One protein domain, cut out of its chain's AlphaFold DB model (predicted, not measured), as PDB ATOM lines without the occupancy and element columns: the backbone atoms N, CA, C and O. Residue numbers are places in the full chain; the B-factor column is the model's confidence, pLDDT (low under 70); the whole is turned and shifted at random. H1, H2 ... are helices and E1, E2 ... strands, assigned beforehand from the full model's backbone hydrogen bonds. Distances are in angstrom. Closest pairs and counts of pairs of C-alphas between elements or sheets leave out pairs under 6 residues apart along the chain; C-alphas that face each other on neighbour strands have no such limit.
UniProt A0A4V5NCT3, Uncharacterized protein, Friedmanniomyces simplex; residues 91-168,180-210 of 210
ATOM      1  N   VAL A  91      17.554  -6.012  23.043       93.12
ATOM      2  CA  VAL A  91      16.739  -4.821  23.292       93.12
ATOM      3  C   VAL A  91      16.984  -4.351  24.715       93.12
ATOM      4  O   VAL A  91      16.903  -5.137  25.657       93.12
ATOM      5  N   GLY A  92      17.266  -3.060  24.858       93.69
ATOM      6  CA  GLY A  92      17.334  -2.391  26.146       93.69
ATOM      7  C   GLY A  92      15.927  -2.162  26.689       93.69
ATOM      8  O   GLY A  92      15.079  -1.568  26.015       93.69
ATOM      9  N   MET A  93      15.685  -2.624  27.907       94.44
ATOM     10  CA  MET A  93      14.440  -2.465  28.647       94.44
ATOM     11  C   MET A  93      14.735  -1.779  29.974       94.44
ATOM     12  O   MET A  93      15.622  -2.196  30.712       94.44
ATOM     13  N   LEU A  94      13.997  -0.718  30.273       93.69
ATOM     14  CA  LEU A  94      14.046  -0.032  31.556       93.69
ATOM     15  C   LEU A  94      12.826  -0.433  32.374       93.69
ATOM     16  O   LEU A  94      11.697  -0.293  31.903       93.69
ATOM     17  N   PHE A  95      13.067  -0.903  33.591       93.50
ATOM     18  CA  PHE A  95      12.051  -1.234  34.578       93.50
ATOM     19  C   PHE A  95      12.192  -0.336  35.802       93.50
ATOM     20  O   PHE A  95      13.300   0.065  36.161       93.50
ATOM     21  N   THR A  96      11.074  -0.062  36.465       91.81
ATOM     22  CA  THR A  96      11.091   0.444  37.842       91.81
ATOM     23  C   THR A  96      10.495  -0.598  38.769       91.81
ATOM     24  O   THR A  96       9.546  -1.281  38.387       91.81
ATOM     25  N   THR A  97      11.021  -0.719  39.982       87.38
ATOM     26  CA  THR A  97      10.461  -1.579  41.032       87.38
ATOM     27  C   THR A  97      10.051  -0.726  42.226       87.38
ATOM     28  O   THR A  97      10.726   0.250  42.559       87.38
ATOM     29  N   ALA A  98       8.933  -1.069  42.868       81.38
ATOM     30  CA  ALA A  98       8.574  -0.466  44.144       81.38
ATOM     31  C   ALA A  98       9.517  -1.041  45.203       81.38
ATOM     32  O   ALA A  98       9.557  -2.256  45.398       81.38
ATOM     33  N   ASN A  99      10.310  -0.186  45.840       66.88
ATOM     34  CA  ASN A  99      11.068  -0.592  47.010       66.88
ATOM     35  C   ASN A  99      10.094  -0.613  48.199       66.88
ATOM     36  O   ASN A  99       9.363   0.351  48.404       66.88
ATOM     37  N   HIS A 100      10.033  -1.720  48.939       57.56
ATOM     38  CA  HIS A 100       9.160  -1.844  50.116       57.56
ATOM     39  C   HIS A 100       9.774  -1.243  51.389       57.56
ATOM     40  O   HIS A 100       9.154  -1.310  52.445       57.56
ATOM     41  N   ASN A 101      10.982  -0.682  51.302       56.22
ATOM     42  CA  ASN A 101      11.601   0.051  52.400       56.22
ATOM     43  C   ASN A 101      11.248   1.537  52.290       56.22
ATOM     44  O   ASN A 101      11.379   2.108  51.211       56.22
ATOM     45  N   ASP A 102      10.856   2.135  53.419       54.31
ATOM     46  CA  ASP A 102      10.301   3.493  53.595       54.31
ATOM     47  C   ASP A 102      11.204   4.669  53.144       54.31
ATOM     48  O   ASP A 102      10.861   5.832  53.344       54.31
ATOM     49  N   ASP A 103      12.345   4.389  52.513       57.66
ATOM     50  CA  ASP A 103      13.143   5.375  51.794       57.66
ATOM     51  C   ASP A 103      12.723   5.322  50.313       57.66
ATOM     52  O   ASP A 103      13.202   4.464  49.570       57.66
ATOM     53  N   ASP A 104      11.816   6.226  49.918       53.31
ATOM     54  CA  ASP A 104      11.074   6.389  48.641       53.31
ATOM     55  C   ASP A 104      11.893   6.419  47.317       53.31
ATOM     56  O   ASP A 104      11.507   7.036  46.320       53.31
ATOM     57  N   ALA A 105      13.043   5.760  47.237       56.50
ATOM     58  CA  ALA A 105      13.763   5.546  45.994       56.50
ATOM     59  C   ALA A 105      13.235   4.280  45.301       56.50
ATOM     60  O   ALA A 105      13.602   3.155  45.642       56.50
ATOM     61  N   SER A 106      12.383   4.462  44.288       68.12
ATOM     62  CA  SER A 106      12.107   3.412  43.305       68.12
ATOM     63  C   SER A 106      13.402   3.037  42.583       68.12
ATOM     64  O   SER A 106      14.014   3.895  41.937       68.12
ATOM     65  N   ASP A 107      13.803   1.770  42.649       81.62
ATOM     66  CA  ASP A 107      14.983   1.298  41.928       81.62
ATOM     67  C   ASP A 107      14.684   1.266  40.419       81.62
ATOM     68  O   ASP A 107      13.646   0.762  39.975       81.62
ATOM     69  N   VAL A 108      15.596   1.834  39.625       86.81
ATOM     70  CA  VAL A 108      15.544   1.809  38.158       86.81
ATOM     71  C   VAL A 108      16.539   0.775  37.653       86.81
ATOM     72  O   VAL A 108      17.743   0.904  37.873       86.81
ATOM     73  N   LEU A 109      16.043  -0.225  36.929       88.56
ATOM     74  CA  LEU A 109      16.851  -1.295  36.361       88.56
ATOM     75  C   LEU A 109      16.846  -1.205  34.834       88.56
ATOM     76  O   LEU A 109      15.789  -1.231  34.208       88.56
ATOM     77  N   HIS A 110      18.029  -1.133  34.226       90.06
ATOM     78  CA  HIS A 110      18.189  -1.235  32.777       90.06
ATOM     79  C   HIS A 110      18.769  -2.601  32.420       90.06
ATOM     80  O   HIS A 110      19.857  -2.951  32.871       90.06
ATOM     81  N   VAL A 111      18.036  -3.362  31.610       90.38
ATOM     82  CA  VAL A 111      18.379  -4.731  31.228       90.38
ATOM     83  C   VAL A 111      18.473  -4.867  29.715       90.38
ATOM     84  O   VAL A 111      17.787  -4.154  28.984       90.38
ATOM     85  N   TRP A 112      19.273  -5.818  29.240       92.06
ATOM     86  CA  TRP A 112      19.349  -6.178  27.828       92.06
ATOM     87  C   TRP A 112      18.749  -7.563  27.617       92.06
ATOM     88  O   TRP A 112      19.285  -8.557  28.100       92.06
ATOM     89  N   LEU A 113      17.626  -7.623  26.901       92.69
ATOM     90  CA  LEU A 113      16.930  -8.872  26.601       92.69
ATOM     91  C   LEU A 113      17.271  -9.354  25.187       92.69
ATOM     92  O   LEU A 113      17.187  -8.560  24.246       92.69
ATOM     93  N   PRO A 114      17.631 -10.635  25.000       92.56
ATOM     94  CA  PRO A 114      17.859 -11.197  23.677       92.56
ATOM     95  C   PRO A 114      16.559 -11.244  22.862       92.56
ATOM     96  O   PRO A 114      15.507 -11.646  23.356       92.56
ATOM     97  N   LEU A 115      16.646 -10.875  21.586       91.81
ATOM     98  CA  LEU A 115      15.544 -10.990  20.639       91.81
ATOM     99  C   LEU A 115      15.248 -12.458  20.304       91.81
ATOM    100  O   LEU A 115      16.162 -13.271  20.146       91.81
ATOM    101  N   GLY A 116      13.964 -12.781  20.155       91.81
ATOM    102  CA  GLY A 116      13.472 -14.105  19.768       91.81
ATOM    103  C   GLY A 116      13.695 -15.193  20.820       91.81
ATOM    104  O   GLY A 116      13.587 -16.376  20.503       91.81
ATOM    105  N   LYS A 117      14.045 -14.816  22.054       92.06
ATOM    106  CA  LYS A 117      14.263 -15.746  23.162       92.06
ATOM    107  C   LYS A 117      13.450 -15.319  24.371       92.06
ATOM    108  O   LYS A 117      13.452 -14.152  24.755       92.06
ATOM    109  N   ARG A 118      12.806 -16.303  24.993       94.00
ATOM    110  CA  ARG A 118      12.174 -16.144  26.298       94.00
ATOM    111  C   ARG A 118      13.221 -16.318  27.394       94.00
ATOM    112  O   ARG A 118      13.949 -17.307  27.387       94.00
ATOM    113  N   VAL A 119      13.278 -15.365  28.316       92.75
ATOM    114  CA  VAL A 119      14.163 -15.372  29.485       92.75
ATOM    115  C   VAL A 119      13.304 -15.482  30.733       92.75
ATOM    116  O   VAL A 119      12.425 -14.645  30.944       92.75
ATOM    117  N   PHE A 120      13.526 -16.516  31.541       93.12
ATOM    118  CA  PHE A 120      12.773 -16.722  32.773       93.12
ATOM    119  C   PHE A 120      13.419 -15.960  33.929       93.12
ATOM    120  O   PHE A 120      14.637 -15.889  34.032       93.12
ATOM    121  N   THR A 121      12.602 -15.425  34.832       91.44
ATOM    122  CA  THR A 121      13.071 -14.668  36.008       91.44
ATOM    123  C   THR A 121      13.838 -15.511  37.021       91.44
ATOM    124  O   THR A 121      14.605 -14.973  37.815       91.44
ATOM    125  N   ARG A 122      13.639 -16.832  36.986       87.50
ATOM    126  CA  ARG A 122      14.358 -17.803  37.820       87.50
ATOM    127  C   ARG A 122      15.782 -18.102  37.333       87.50
ATOM    128  O   ARG A 122      16.543 -18.695  38.093       87.50
ATOM    129  N   ASP A 123      16.103 -17.757  36.086       84.62
ATOM    130  CA  ASP A 123      17.401 -18.042  35.469       84.62
ATOM    131  C   ASP A 123      18.363 -16.859  35.694       84.62
ATOM    132  O   ASP A 123      17.932 -15.722  35.890       84.62
ATOM    133  N   GLU A 124      19.678 -17.104  35.663       73.50
ATOM    134  CA  GLU A 124      20.671 -16.023  35.705       73.50
ATOM    135  C   GLU A 124      20.788 -15.311  34.337       73.50
ATOM    136  O   GLU A 124      20.814 -15.985  33.300       73.50
ATOM    137  N   PRO A 125      20.930 -13.968  34.298       73.12
ATOM    138  CA  PRO A 125      20.898 -13.039  35.430       73.12
ATOM    139  C   PRO A 125      19.472 -12.783  35.945       73.12
ATOM    140  O   PRO A 125      18.520 -12.747  35.169       73.12
ATOM    141  N   TYR A 126      19.343 -12.519  37.250       81.50
ATOM    142  CA  TYR A 126      18.048 -12.252  37.880       81.50
ATOM    143  C   TYR A 126      17.347 -11.031  37.264       81.50
ATOM    144  O   TYR A 126      17.839  -9.903  37.328       81.50
ATOM    145  N   LEU A 127      16.166 -11.272  36.695       90.12
ATOM    146  CA  LEU A 127      15.257 -10.249  36.176       90.12
ATOM    147  C   LEU A 127      14.228  -9.844  37.251       90.12
ATOM    148  O   LEU A 127      13.948 -10.629  38.158       90.12
ATOM    149  N   PRO A 128      13.660  -8.625  37.187       91.25
ATOM    150  CA  PRO A 128      12.793  -8.130  38.252       91.25
ATOM    151  C   PRO A 128      11.510  -8.962  38.353       91.25
ATOM    152  O   PRO A 128      10.790  -9.121  37.379       91.25
ATOM    153  N   LEU A 129      11.178  -9.460  39.545       92.88
ATOM    154  CA  LEU A 129       9.956 -10.251  39.754       92.88
ATOM    155  C   LEU A 129       8.688  -9.387  39.818       92.88
ATOM    156  O   LEU A 129       7.619  -9.830  39.404       92.88
ATOM    157  N   HIS A 130       8.811  -8.148  40.303       92.81
ATOM    158  CA  HIS A 130       7.687  -7.231  40.529       92.81
ATOM    159  C   HIS A 130       7.941  -5.842  39.912       92.81
ATOM    160  O   HIS A 130       8.007  -4.837  40.627       92.81
ATOM    161  N   PRO A 131       8.139  -5.748  38.584       93.62
ATOM    162  CA  PRO A 131       8.253  -4.455  37.922       93.62
ATOM    163  C   PRO A 131       6.931  -3.678  38.014       93.62
ATOM    164  O   PRO A 131       5.847  -4.209  37.780       93.62
ATOM    165  N   VAL A 132       7.034  -2.387  38.309       93.75
ATOM    166  CA  VAL A 132       5.921  -1.432  38.348       93.75
ATOM    167  C   VAL A 132       5.718  -0.807  36.972       93.75
ATOM    168  O   VAL A 132       4.590  -0.685  36.490       93.75
ATOM    169  N   THR A 133       6.815  -0.416  36.319       94.56
ATOM    170  CA  THR A 133       6.786   0.146  34.966       94.56
ATOM    171  C   THR A 133       7.776  -0.541  34.040       94.56
ATOM    172  O   THR A 133       8.726  -1.176  34.500       94.56
ATOM    173  N   ALA A 134       7.551  -0.403  32.733       95.62
ATOM    174  CA  ALA A 134       8.448  -0.884  31.689       95.62
ATOM    175  C   ALA A 134       8.565   0.129  30.539       95.62
ATOM    176  O   ALA A 134       7.608   0.831  30.213       95.62
ATOM    177  N   ARG A 135       9.733   0.191  29.896       95.44
ATOM    178  CA  ARG A 135       9.968   0.986  28.683       95.44
ATOM    179  C   ARG A 135      11.060   0.364  27.822       95.44
ATOM    180  O   ARG A 135      12.171   0.157  28.299       95.44
ATOM    181  N   ILE A 136      10.796   0.191  26.529       95.31
ATOM    182  CA  ILE A 136      11.848  -0.116  25.546       95.31
ATOM    183  C   ILE A 136      12.714   1.132  25.369       95.31
ATOM    184  O   ILE A 136      12.173   2.194  25.056       95.31
ATOM    185  N   THR A 137      14.036   1.038  25.539       90.31
ATOM    186  CA  THR A 137      14.981   2.171  25.457       90.31
ATOM    187  C   THR A 137      15.731   2.221  24.127       90.31
ATOM    188  O   THR A 137      15.738   3.270  23.479       90.31
ATOM    189  N   THR A 138      16.339   1.112  23.712       86.12
ATOM    190  CA  THR A 138      17.221   1.002  22.539       86.12
ATOM    191  C   THR A 138      17.287  -0.451  22.046       86.12
ATOM    192  O   THR A 138      16.755  -1.350  22.689       86.12
ATOM    193  N   MET A 139      17.928  -0.700  20.907       78.62
ATOM    194  CA  MET A 139      18.203  -2.045  20.391       78.62
ATOM    195  C   MET A 139      19.587  -2.082  19.749       78.62
ATOM    196  O   MET A 139      19.960  -1.178  19.001       78.62
ATOM    197  N   ILE A 140      20.312  -3.175  19.970       72.69
ATOM    198  CA  ILE A 140      21.557  -3.500  19.274       72.69
ATOM    199  C   ILE A 140      21.265  -4.616  18.277       72.69
ATOM    200  O   ILE A 140      20.953  -5.739  18.663       72.69
ATOM    201  N   ARG A 141      21.381  -4.327  16.977       63.62
ATOM    202  CA  ARG A 141      21.148  -5.323  15.910       63.62
ATOM    203  C   ARG A 141      22.379  -6.175  15.623       63.62
ATOM    204  O   ARG A 141      22.266  -7.320  15.225       63.62
ATOM    205  N   SER A 142      23.565  -5.601  15.782       68.19
ATOM    206  CA  SER A 142      24.860  -6.279  15.627       68.19
ATOM    207  C   SER A 142      25.906  -5.531  16.451       68.19
ATOM    208  O   SER A 142      25.679  -4.376  16.799       68.19
ATOM    209  N   THR A 143      27.047  -6.131  16.776       63.53
ATOM    210  CA  THR A 143      28.149  -5.415  17.437       63.53
ATOM    211  C   THR A 143      28.884  -4.539  16.414       63.53
ATOM    212  O   THR A 143      29.416  -5.091  15.452       63.53
ATOM    213  N   PRO A 144      28.967  -3.198  16.561       62.38
ATOM    214  CA  PRO A 144      28.301  -2.277  17.494       62.38
ATOM    215  C   PRO A 144      27.263  -1.369  16.787       62.38
ATOM    216  O   PRO A 144      27.249  -0.153  16.969       62.38
ATOM    217  N   ARG A 145      26.408  -1.917  15.914       75.38
ATOM    218  CA  ARG A 145      25.365  -1.146  15.218       75.38
ATOM    219  C   ARG A 145      24.065  -1.125  16.022       75.38
ATOM    220  O   ARG A 145      23.343  -2.126  16.098       75.38
ATOM    221  N   ILE A 146      23.754   0.055  16.557       80.69
ATOM    222  CA  ILE A 146      22.439   0.388  17.117       80.69
ATOM    223  C   ILE A 146      21.389   0.304  16.000       80.69
ATOM    224  O   ILE A 146      21.662   0.614  14.836       80.69
ATOM    225  N   ALA A 147      20.192  -0.164  16.340       81.69
ATOM    226  CA  ALA A 147      19.067  -0.215  15.420       81.69
ATOM    227  C   ALA A 147      18.652   1.184  14.954       81.69
ATOM    228  O   ALA A 147      18.694   2.144  15.724       81.69
ATOM    229  N   THR A 148      18.176   1.294  13.713       85.69
ATOM    230  CA  THR A 148      17.490   2.519  13.292       85.69
ATOM    231  C   THR A 148      16.163   2.651  14.053       85.69
ATOM    232  O   THR A 148      15.591   1.623  14.444       85.69
ATOM    233  N   PRO A 149      15.642   3.874  14.255       86.31
ATOM    234  CA  PRO A 149      14.359   4.078  14.926       86.31
ATOM    235  C   PRO A 149      13.230   3.229  14.325       86.31
ATOM    236  O   PRO A 149      12.478   2.599  15.059       86.31
ATOM    237  N   GLU A 150      13.179   3.092  12.999       88.88
ATOM    238  CA  GLU A 150      12.143   2.330  12.285       88.88
ATOM    239  C   GLU A 150      12.182   0.827  12.597       88.88
ATOM    240  O   GLU A 150      11.164   0.145  12.490       88.88
ATOM    241  N   HIS A 151      13.353   0.288  12.952       87.19
ATOM    242  CA  HIS A 151      13.471  -1.096  13.411       87.19
ATOM    243  C   HIS A 151      13.068  -1.232  14.878       87.19
ATOM    244  O   HIS A 151      12.433  -2.218  15.236       87.19
ATOM    245  N   LEU A 152      13.404  -0.247  15.713       87.88
ATOM    246  CA  LEU A 152      13.029  -0.247  17.125       87.88
ATOM    247  C   LEU A 152      11.508  -0.145  17.315       87.88
ATOM    248  O   LEU A 152      10.965  -0.802  18.197       87.88
ATOM    249  N   GLU A 153      10.816   0.608  16.457       92.06
ATOM    250  CA  GLU A 153       9.347   0.729  16.472       92.06
ATOM    251  C   GLU A 153       8.609  -0.586  16.182       92.06
ATOM    252  O   GLU A 153       7.425  -0.720  16.494       92.06
ATOM    253  N   LYS A 154       9.291  -1.573  15.590       93.25
ATOM    254  CA  LYS A 154       8.705  -2.889  15.302       93.25
ATOM    255  C   LYS A 154       8.771  -3.843  16.489       93.25
ATOM    256  O   LYS A 154       8.096  -4.866  16.446       93.25
ATOM    257  N   ILE A 155       9.553  -3.514  17.518       94.25
ATOM    258  CA  ILE A 155       9.744  -4.399  18.661       94.25
ATOM    259  C   ILE A 155       8.519  -4.450  19.543       94.25
ATOM    260  O   ILE A 155       7.947  -3.427  19.935       94.25
ATOM    261  N   LEU A 156       8.195  -5.681  19.909       96.25
ATOM    262  CA  LEU A 156       7.202  -6.017  20.896       96.25
ATOM    263  C   LEU A 156       7.854  -6.861  21.985       96.25
ATOM    264  O   LEU A 156       8.324  -7.968  21.726       96.25
ATOM    265  N   CYS A 157       7.856  -6.338  23.206       97.06
ATOM    266  CA  CYS A 157       8.247  -7.101  24.378       97.06
ATOM    267  C   CYS A 157       6.999  -7.600  25.107       97.06
ATOM    268  O   CYS A 157       6.070  -6.837  25.375       97.06
ATOM    269  N   ARG A 158       6.983  -8.894  25.418       96.88
ATOM    270  CA  ARG A 158       5.959  -9.590  26.186       96.88
ATOM    271  C   ARG A 158       6.488  -9.903  27.574       96.88
ATOM    272  O   ARG A 158       7.593 -10.423  27.725       96.88
ATOM    273  N   ILE A 159       5.676  -9.591  28.571       96.12
ATOM    274  CA  ILE A 159       5.910  -9.928  29.972       96.12
ATOM    275  C   ILE A 159       4.884 -10.990  30.337       96.12
ATOM    276  O   ILE A 159       3.688 -10.780  30.147       96.12
ATOM    277  N   TYR A 160       5.351 -12.129  30.833       94.75
ATOM    278  CA  TYR A 160       4.521 -13.272  31.195       94.75
ATOM    279  C   TYR A 160       4.339 -13.291  32.712       94.75
ATOM    280  O   TYR A 160       5.236 -13.748  33.420       94.75
ATOM    281  N   PRO A 161       3.233 -12.750  33.241       93.19
ATOM    282  CA  PRO A 161       2.949 -12.803  34.665       93.19
ATOM    283  C   PRO A 161       2.422 -14.174  35.096       93.19
ATOM    284  O   PRO A 161       1.734 -14.868  34.348       93.19
ATOM    285  N   ARG A 162       2.666 -14.514  36.362       90.25
ATOM    286  CA  ARG A 162       1.965 -15.578  37.080       90.25
ATOM    287  C   ARG A 162       0.729 -15.003  37.745       90.25
ATOM    288  O   ARG A 162       0.819 -14.253  38.723       90.25
ATOM    289  N   TYR A 163      -0.428 -15.342  37.196       84.56
ATOM    290  CA  TYR A 163      -1.714 -14.922  37.730       84.56
ATOM    291  C   TYR A 163      -2.107 -15.726  38.971       84.56
ATOM    292  O   TYR A 163      -1.696 -16.872  39.156       84.56
ATOM    293  N   ASN A 164      -2.916 -15.111  39.833       82.12
ATOM    294  CA  ASN A 164      -3.687 -15.871  40.808       82.12
ATOM    295  C   ASN A 164      -4.716 -16.721  40.057       82.12
ATOM    296  O   ASN A 164      -5.449 -16.166  39.240       82.12
ATOM    297  N   LEU A 165      -4.779 -18.020  40.354       73.62
ATOM    298  CA  LEU A 165      -5.844 -18.884  39.843       73.62
ATOM    299  C   LEU A 165      -7.189 -18.395  40.382       73.62
ATOM    300  O   LEU A 165      -7.303 -18.114  41.582       73.62
ATOM    301  N   THR A 166      -8.189 -18.289  39.511       73.44
ATOM    302  CA  THR A 166      -9.574 -18.080  39.951       73.44
ATOM    303  C   THR A 166     -10.192 -19.404  40.414       73.44
ATOM    304  O   THR A 166      -9.622 -20.476  40.195       73.44
ATOM    305  N   ALA A 167     -11.333 -19.348  41.106       70.00
ATOM    306  CA  ALA A 167     -12.014 -20.557  41.577       70.00
ATOM    307  C   ALA A 167     -12.431 -21.458  40.399       70.00
ATOM    308  O   ALA A 167     -12.281 -22.672  40.467       70.00
ATOM    309  N   GLU A 168     -12.852 -20.848  39.294       69.81
ATOM    310  CA  GLU A 168     -13.287 -21.512  38.064       69.81
ATOM    311  C   GLU A 168     -12.121 -22.226  37.352       69.81
ATOM    312  O   GLU A 168     -12.253 -23.367  36.908       69.81
ATOM    313  N   LEU A 180      -2.818 -14.026  29.381       82.44
ATOM    314  CA  LEU A 180      -2.570 -12.860  28.542       82.44
ATOM    315  C   LEU A 180      -1.243 -12.233  28.975       82.44
ATOM    316  O   LEU A 180      -1.133 -11.667  30.068       82.44
ATOM    317  N   ALA A 181      -0.228 -12.361  28.125       91.81
ATOM    318  CA  ALA A 181       1.019 -11.631  28.283       91.81
ATOM    319  C   ALA A 181       0.752 -10.120  28.241       91.81
ATOM    320  O   ALA A 181      -0.081  -9.644  27.468       91.81
ATOM    321  N   LEU A 182       1.493  -9.360  29.046       94.12
ATOM    322  CA  LEU A 182       1.472  -7.902  28.982       94.12
ATOM    323  C   LEU A 182       2.369  -7.461  27.826       94.12
ATOM    324  O   LEU A 182       3.528  -7.872  27.745       94.12
ATOM    325  N   GLU A 183       1.838  -6.633  26.933       95.38
ATOM    326  CA  GLU A 183       2.545  -6.159  25.745       95.38
ATOM    327  C   GLU A 183       3.121  -4.755  25.962       95.38
ATOM    328  O   GLU A 183       2.421  -3.849  26.410       95.38
ATOM    329  N   VAL A 184       4.394  -4.571  25.608       96.50
ATOM    330  CA  VAL A 184       5.105  -3.288  25.668       96.50
ATOM    331  C   VAL A 184       5.734  -2.998  24.310       96.50
ATOM    332  O   VAL A 184       6.562  -3.773  23.823       96.50
ATOM    333  N   ARG A 185       5.369  -1.868  23.700       96.50
ATOM    334  CA  ARG A 185       5.944  -1.370  22.441       96.50
ATOM    335  C   ARG A 185       6.705  -0.078  22.681       96.50
ATOM    336  O   ARG A 185       6.460   0.654  23.637       96.50
ATOM    337  N   ARG A 186       7.615   0.255  21.763       94.38
ATOM    338  CA  ARG A 186       8.411   1.488  21.860       94.38
ATOM    339  C   ARG A 186       7.532   2.742  21.912       94.38
ATOM    340  O   ARG A 186       7.753   3.599  22.768       94.38
ATOM    341  N   ARG A 187       6.528   2.814  21.035       94.25
ATOM    342  CA  ARG A 187       5.558   3.918  20.955       94.25
ATOM    343  C   ARG A 187       4.713   4.120  22.215       94.25
ATOM    344  O   ARG A 187       4.183   5.209  22.397       94.25
ATOM    345  N   ASP A 188       4.594   3.099  23.066       94.06
ATOM    346  CA  ASP A 188       3.787   3.176  24.288       94.06
ATOM    347  C   ASP A 188       4.503   3.997  25.378       94.06
ATOM    348  O   ASP A 188       3.892   4.430  26.352       94.06
ATOM    349  N   GLY A 189       5.804   4.266  25.204       93.81
ATOM    350  CA  GLY A 189       6.591   5.055  26.141       93.81
ATOM    351  C   GLY A 189       6.877   4.291  27.433       93.81
ATOM    352  O   GLY A 189       7.366   3.165  27.400       93.81
ATOM    353  N   LEU A 190       6.659   4.948  28.572       94.69
ATOM    354  CA  LEU A 190       6.743   4.317  29.888       94.69
ATOM    355  C   LEU A 190       5.359   3.783  30.257       94.69
ATOM    356  O   LEU A 190       4.439   4.569  30.466       94.69
ATOM    357  N   VAL A 191       5.222   2.462  30.348       94.88
ATOM    358  CA  VAL A 191       3.943   1.814  30.657       94.88
ATOM    359  C   VAL A 191       3.882   1.386  32.115       94.88
ATOM    360  O   VAL A 191       4.867   0.892  32.661       94.88
ATOM    361  N   HIS A 192       2.718   1.549  32.742       94.25
ATOM    362  CA  HIS A 192       2.446   1.036  34.082       94.25
ATOM    363  C   HIS A 192       1.827  -0.362  33.983       94.25
ATOM    364  O   HIS A 192       0.740  -0.523  33.427       94.25
ATOM    365  N   LEU A 193       2.513  -1.379  34.506       92.38
ATOM    366  CA  LEU A 193       2.178  -2.779  34.223       92.38
ATOM    367  C   LEU A 193       0.880  -3.239  34.890       92.38
ATOM    368  O   LEU A 193       0.153  -4.045  34.312       92.38
ATOM    369  N   ALA A 194       0.530  -2.672  36.047       87.62
ATOM    370  CA  ALA A 194      -0.762  -2.930  36.681       87.62
ATOM    371  C   ALA A 194      -1.949  -2.437  35.829       87.62
ATOM    372  O   ALA A 194      -3.036  -2.988  35.929       87.62
ATOM    373  N   GLY A 195      -1.741  -1.439  34.960       84.06
ATOM    374  CA  GLY A 195      -2.782  -0.923  34.065       84.06
ATOM    375  C   GLY A 195      -3.001  -1.762  32.803       84.06
ATOM    376  O   GLY A 195      -4.004  -1.570  32.119       84.06
ATOM    377  N   LEU A 196      -2.082  -2.679  32.478       84.19
ATOM    378  CA  LEU A 196      -2.184  -3.541  31.294       84.19
ATOM    379  C   LEU A 196      -2.984  -4.818  31.562       84.19
ATOM    380  O   LEU A 196      -3.521  -5.408  30.626       84.19
ATOM    381  N   SER A 197      -3.067  -5.248  32.822       83.81
ATOM    382  CA  SER A 197      -3.816  -6.440  33.199       83.81
ATOM    383  C   SER A 197      -5.130  -6.087  33.877       83.81
ATOM    384  O   SER A 197      -5.195  -5.201  34.723       83.81
ATOM    385  N   LYS A 198      -6.181  -6.840  33.551       81.50
ATOM    386  CA  LYS A 198      -7.444  -6.830  34.303       81.50
ATOM    387  C   LYS A 198      -7.404  -7.771  35.513       81.50
ATOM    388  O   LYS A 198      -8.322  -7.747  36.325       81.50
ATOM    389  N   ARG A 199      -6.373  -8.620  35.609       81.94
ATOM    390  CA  ARG A 199      -6.211  -9.641  36.648       81.94
ATOM    391  C   ARG A 199      -5.021  -9.307  37.541       81.94
ATOM    392  O   ARG A 199      -3.991  -8.817  37.082       81.94
ATOM    393  N   VAL A 200      -5.148  -9.629  38.826       84.56
ATOM    394  CA  VAL A 200      -4.048  -9.479  39.783       84.56
ATOM    395  C   VAL A 200      -3.041 -10.606  39.563       84.56
ATOM    396  O   VAL A 200      -3.383 -11.787  39.662       84.56
ATOM    397  N   TRP A 201      -1.795 -10.238  39.285       88.38
ATOM    398  CA  TRP A 201      -0.670 -11.160  39.163       88.38
ATOM    399  C   TRP A 201       0.260 -11.059  40.371       88.38
ATOM    400  O   TRP A 201       0.307 -10.029  41.041       88.38
ATOM    401  N   ARG A 202       0.964 -12.154  40.674       87.50
ATOM    402  CA  ARG A 202       1.896 -12.230  41.806       87.50
ATOM    403  C   ARG A 202       3.276 -11.751  41.407       87.50
ATOM    404  O   ARG A 202       3.776 -10.793  41.970       87.50
ATOM    405  N   GLU A 203       3.868 -12.419  40.428       91.94
ATOM    406  CA  GLU A 203       5.237 -12.196  39.968       91.94
ATOM    407  C   GLU A 203       5.316 -12.372  38.455       91.94
ATOM    408  O   GLU A 203       4.423 -12.956  37.837       91.94
ATOM    409  N   VAL A 204       6.393 -11.887  37.853       93.50
ATOM    410  CA  VAL A 204       6.722 -12.180  36.463       93.50
ATOM    411  C   VAL A 204       7.446 -13.520  36.377       93.50
ATOM    412  O   VAL A 204       8.423 -13.761  37.082       93.50
ATOM    413  N   GLU A 205       6.985 -14.387  35.481       93.88
ATOM    414  CA  GLU A 205       7.650 -15.643  35.133       93.88
ATOM    415  C   GLU A 205       8.743 -15.444  34.088       93.88
ATOM    416  O   GLU A 205       9.820 -16.033  34.192       93.88
ATOM    417  N   ALA A 206       8.457 -14.666  33.044       95.00
ATOM    418  CA  ALA A 206       9.367 -14.534  31.917       95.00
ATOM    419  C   ALA A 206       9.186 -13.241  31.121       95.00
ATOM    420  O   ALA A 206       8.139 -12.594  31.150       95.00
ATOM    421  N   TYR A 207      10.216 -12.936  30.336       95.31
ATOM    422  CA  TYR A 207      10.273 -11.836  29.386       95.31
ATOM    423  C   TYR A 207      10.662 -12.345  28.004       95.31
ATOM    424  O   TYR A 207      11.488 -13.246  27.878       95.31
ATOM    425  N   GLU A 208      10.111 -11.749  26.956       95.56
ATOM    426  CA  GLU A 208      10.438 -12.093  25.572       95.56
ATOM    427  C   GLU A 208      10.316 -10.849  24.697       95.56
ATOM    428  O   GLU A 208       9.322 -10.141  24.799       95.56
ATOM    429  N   CYS A 209      11.288 -10.573  23.829       95.12
ATOM    430  CA  CYS A 209      11.199  -9.475  22.863       95.12
ATOM    431  C   CYS A 209      11.371 -10.005  21.439       95.12
ATOM    432  O   CYS A 209      12.248 -10.835  21.190       95.12
ATOM    433  N   SER A 210      10.560  -9.512  20.505       93.31
ATOM    434  CA  SER A 210      10.555  -9.909  19.087       93.31
ATOM    435  C   SER A 210      10.409  -8.711  18.166       93.31
ATOM    436  O   SER A 210       9.612  -7.818  18.538       93.31
TER     437      SER A 210
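What this domain is: This is residues 91 to 168 and 180 to 210 of the 210 residues of an uncharacterized protein of Friedmanniomyces simplex (UniProt A0A4V5NCT3). Two antiparallel sheets lie face to face as a sandwich, a sheet of four strands in the order E3, E7, E5, E6 and a strongly twisted sheet of three in the order E2, E1, E4, their strands crossed at 34 degrees. The short helix H1 grazes the smaller sheet, and a long stretch without named elements, residues 186 to 200, is tied to E4 by a short pairing. The printed part has 109 residues, with seven named strands and one named helix in the order E1, E2, E3, E4, H1, E5, E6, E7, and its class is mostly strand. It is compact, with a radius of gyration of the C-alphas of 14.4 A and spans of 47, 39 and 28 A.

How they stand to each other: In the larger sheet, E7, residues 201 to 209, and E5, residues 156 to 163, are inner strands; N 160 and O 206 are 2.8 A apart, within hydrogen-bond range. E3, residues 118 to 120, is an edge strand beside E7, with N 119 and O 207 at 2.8 A. E6, residues 182 to 185, is the other edge strand, beside E5, with N 157 and O 184 at 2.9 A. In the smaller sheet, E1, residues 91 to 97, is antiparallel to E4, residues 131 to 142, at 163 degrees, with N 94 and O 135 at 2.8 A. E2, residues 107 to 114, forms a hairpin with E1, with N 93 and O 111 at 2.8 A. The parts of the two sheets that face each other are 10.7 A apart centre to centre, their planes 14 degrees apart. The closest C-alphas of E2 and E7 are those of Leu 113 and Cys 209, 6.9 A; those of E4 and E6 are Ile 136 and Arg 185, 6.8 A. E1 and E5 are apart. H1, residues 149 to 152, only grazes the smaller sheet; it is too short for an O i to N i+4 pair, and its one O i to N i+3 pair is within range.

Where its parts are: E1 begins at C-alpha 91 (16.739, -4.821, 23.292). E4, the longest strand by residues, measures 27.9 A and bends by 54 degrees at residue 134; its residues 133 to 134 pair antiparallel with 191 to 192. E2 measures 22.3 A, E5 21.0 A and E1 19.1 A. E7, 20.2 A, bends by 59 degrees at residue 205 and ends at C-alpha 209 (11.199, -9.475, 22.863). E3, E6 and H1 are shorter.

The domain as a whole: The two C-alphas farthest apart, those of Pro 144 and Ala 167, are separated by 50.4 A. Residues 169 to 179 are not printed; C-alphas 168 and 180 are 16.7 A apart across the cut. The link E6 to E7 is long, with 15 residues. Mean pLDDT of the printed part is 86.1, and residues 99 to 106, 141 to 144 and 168 are under 70.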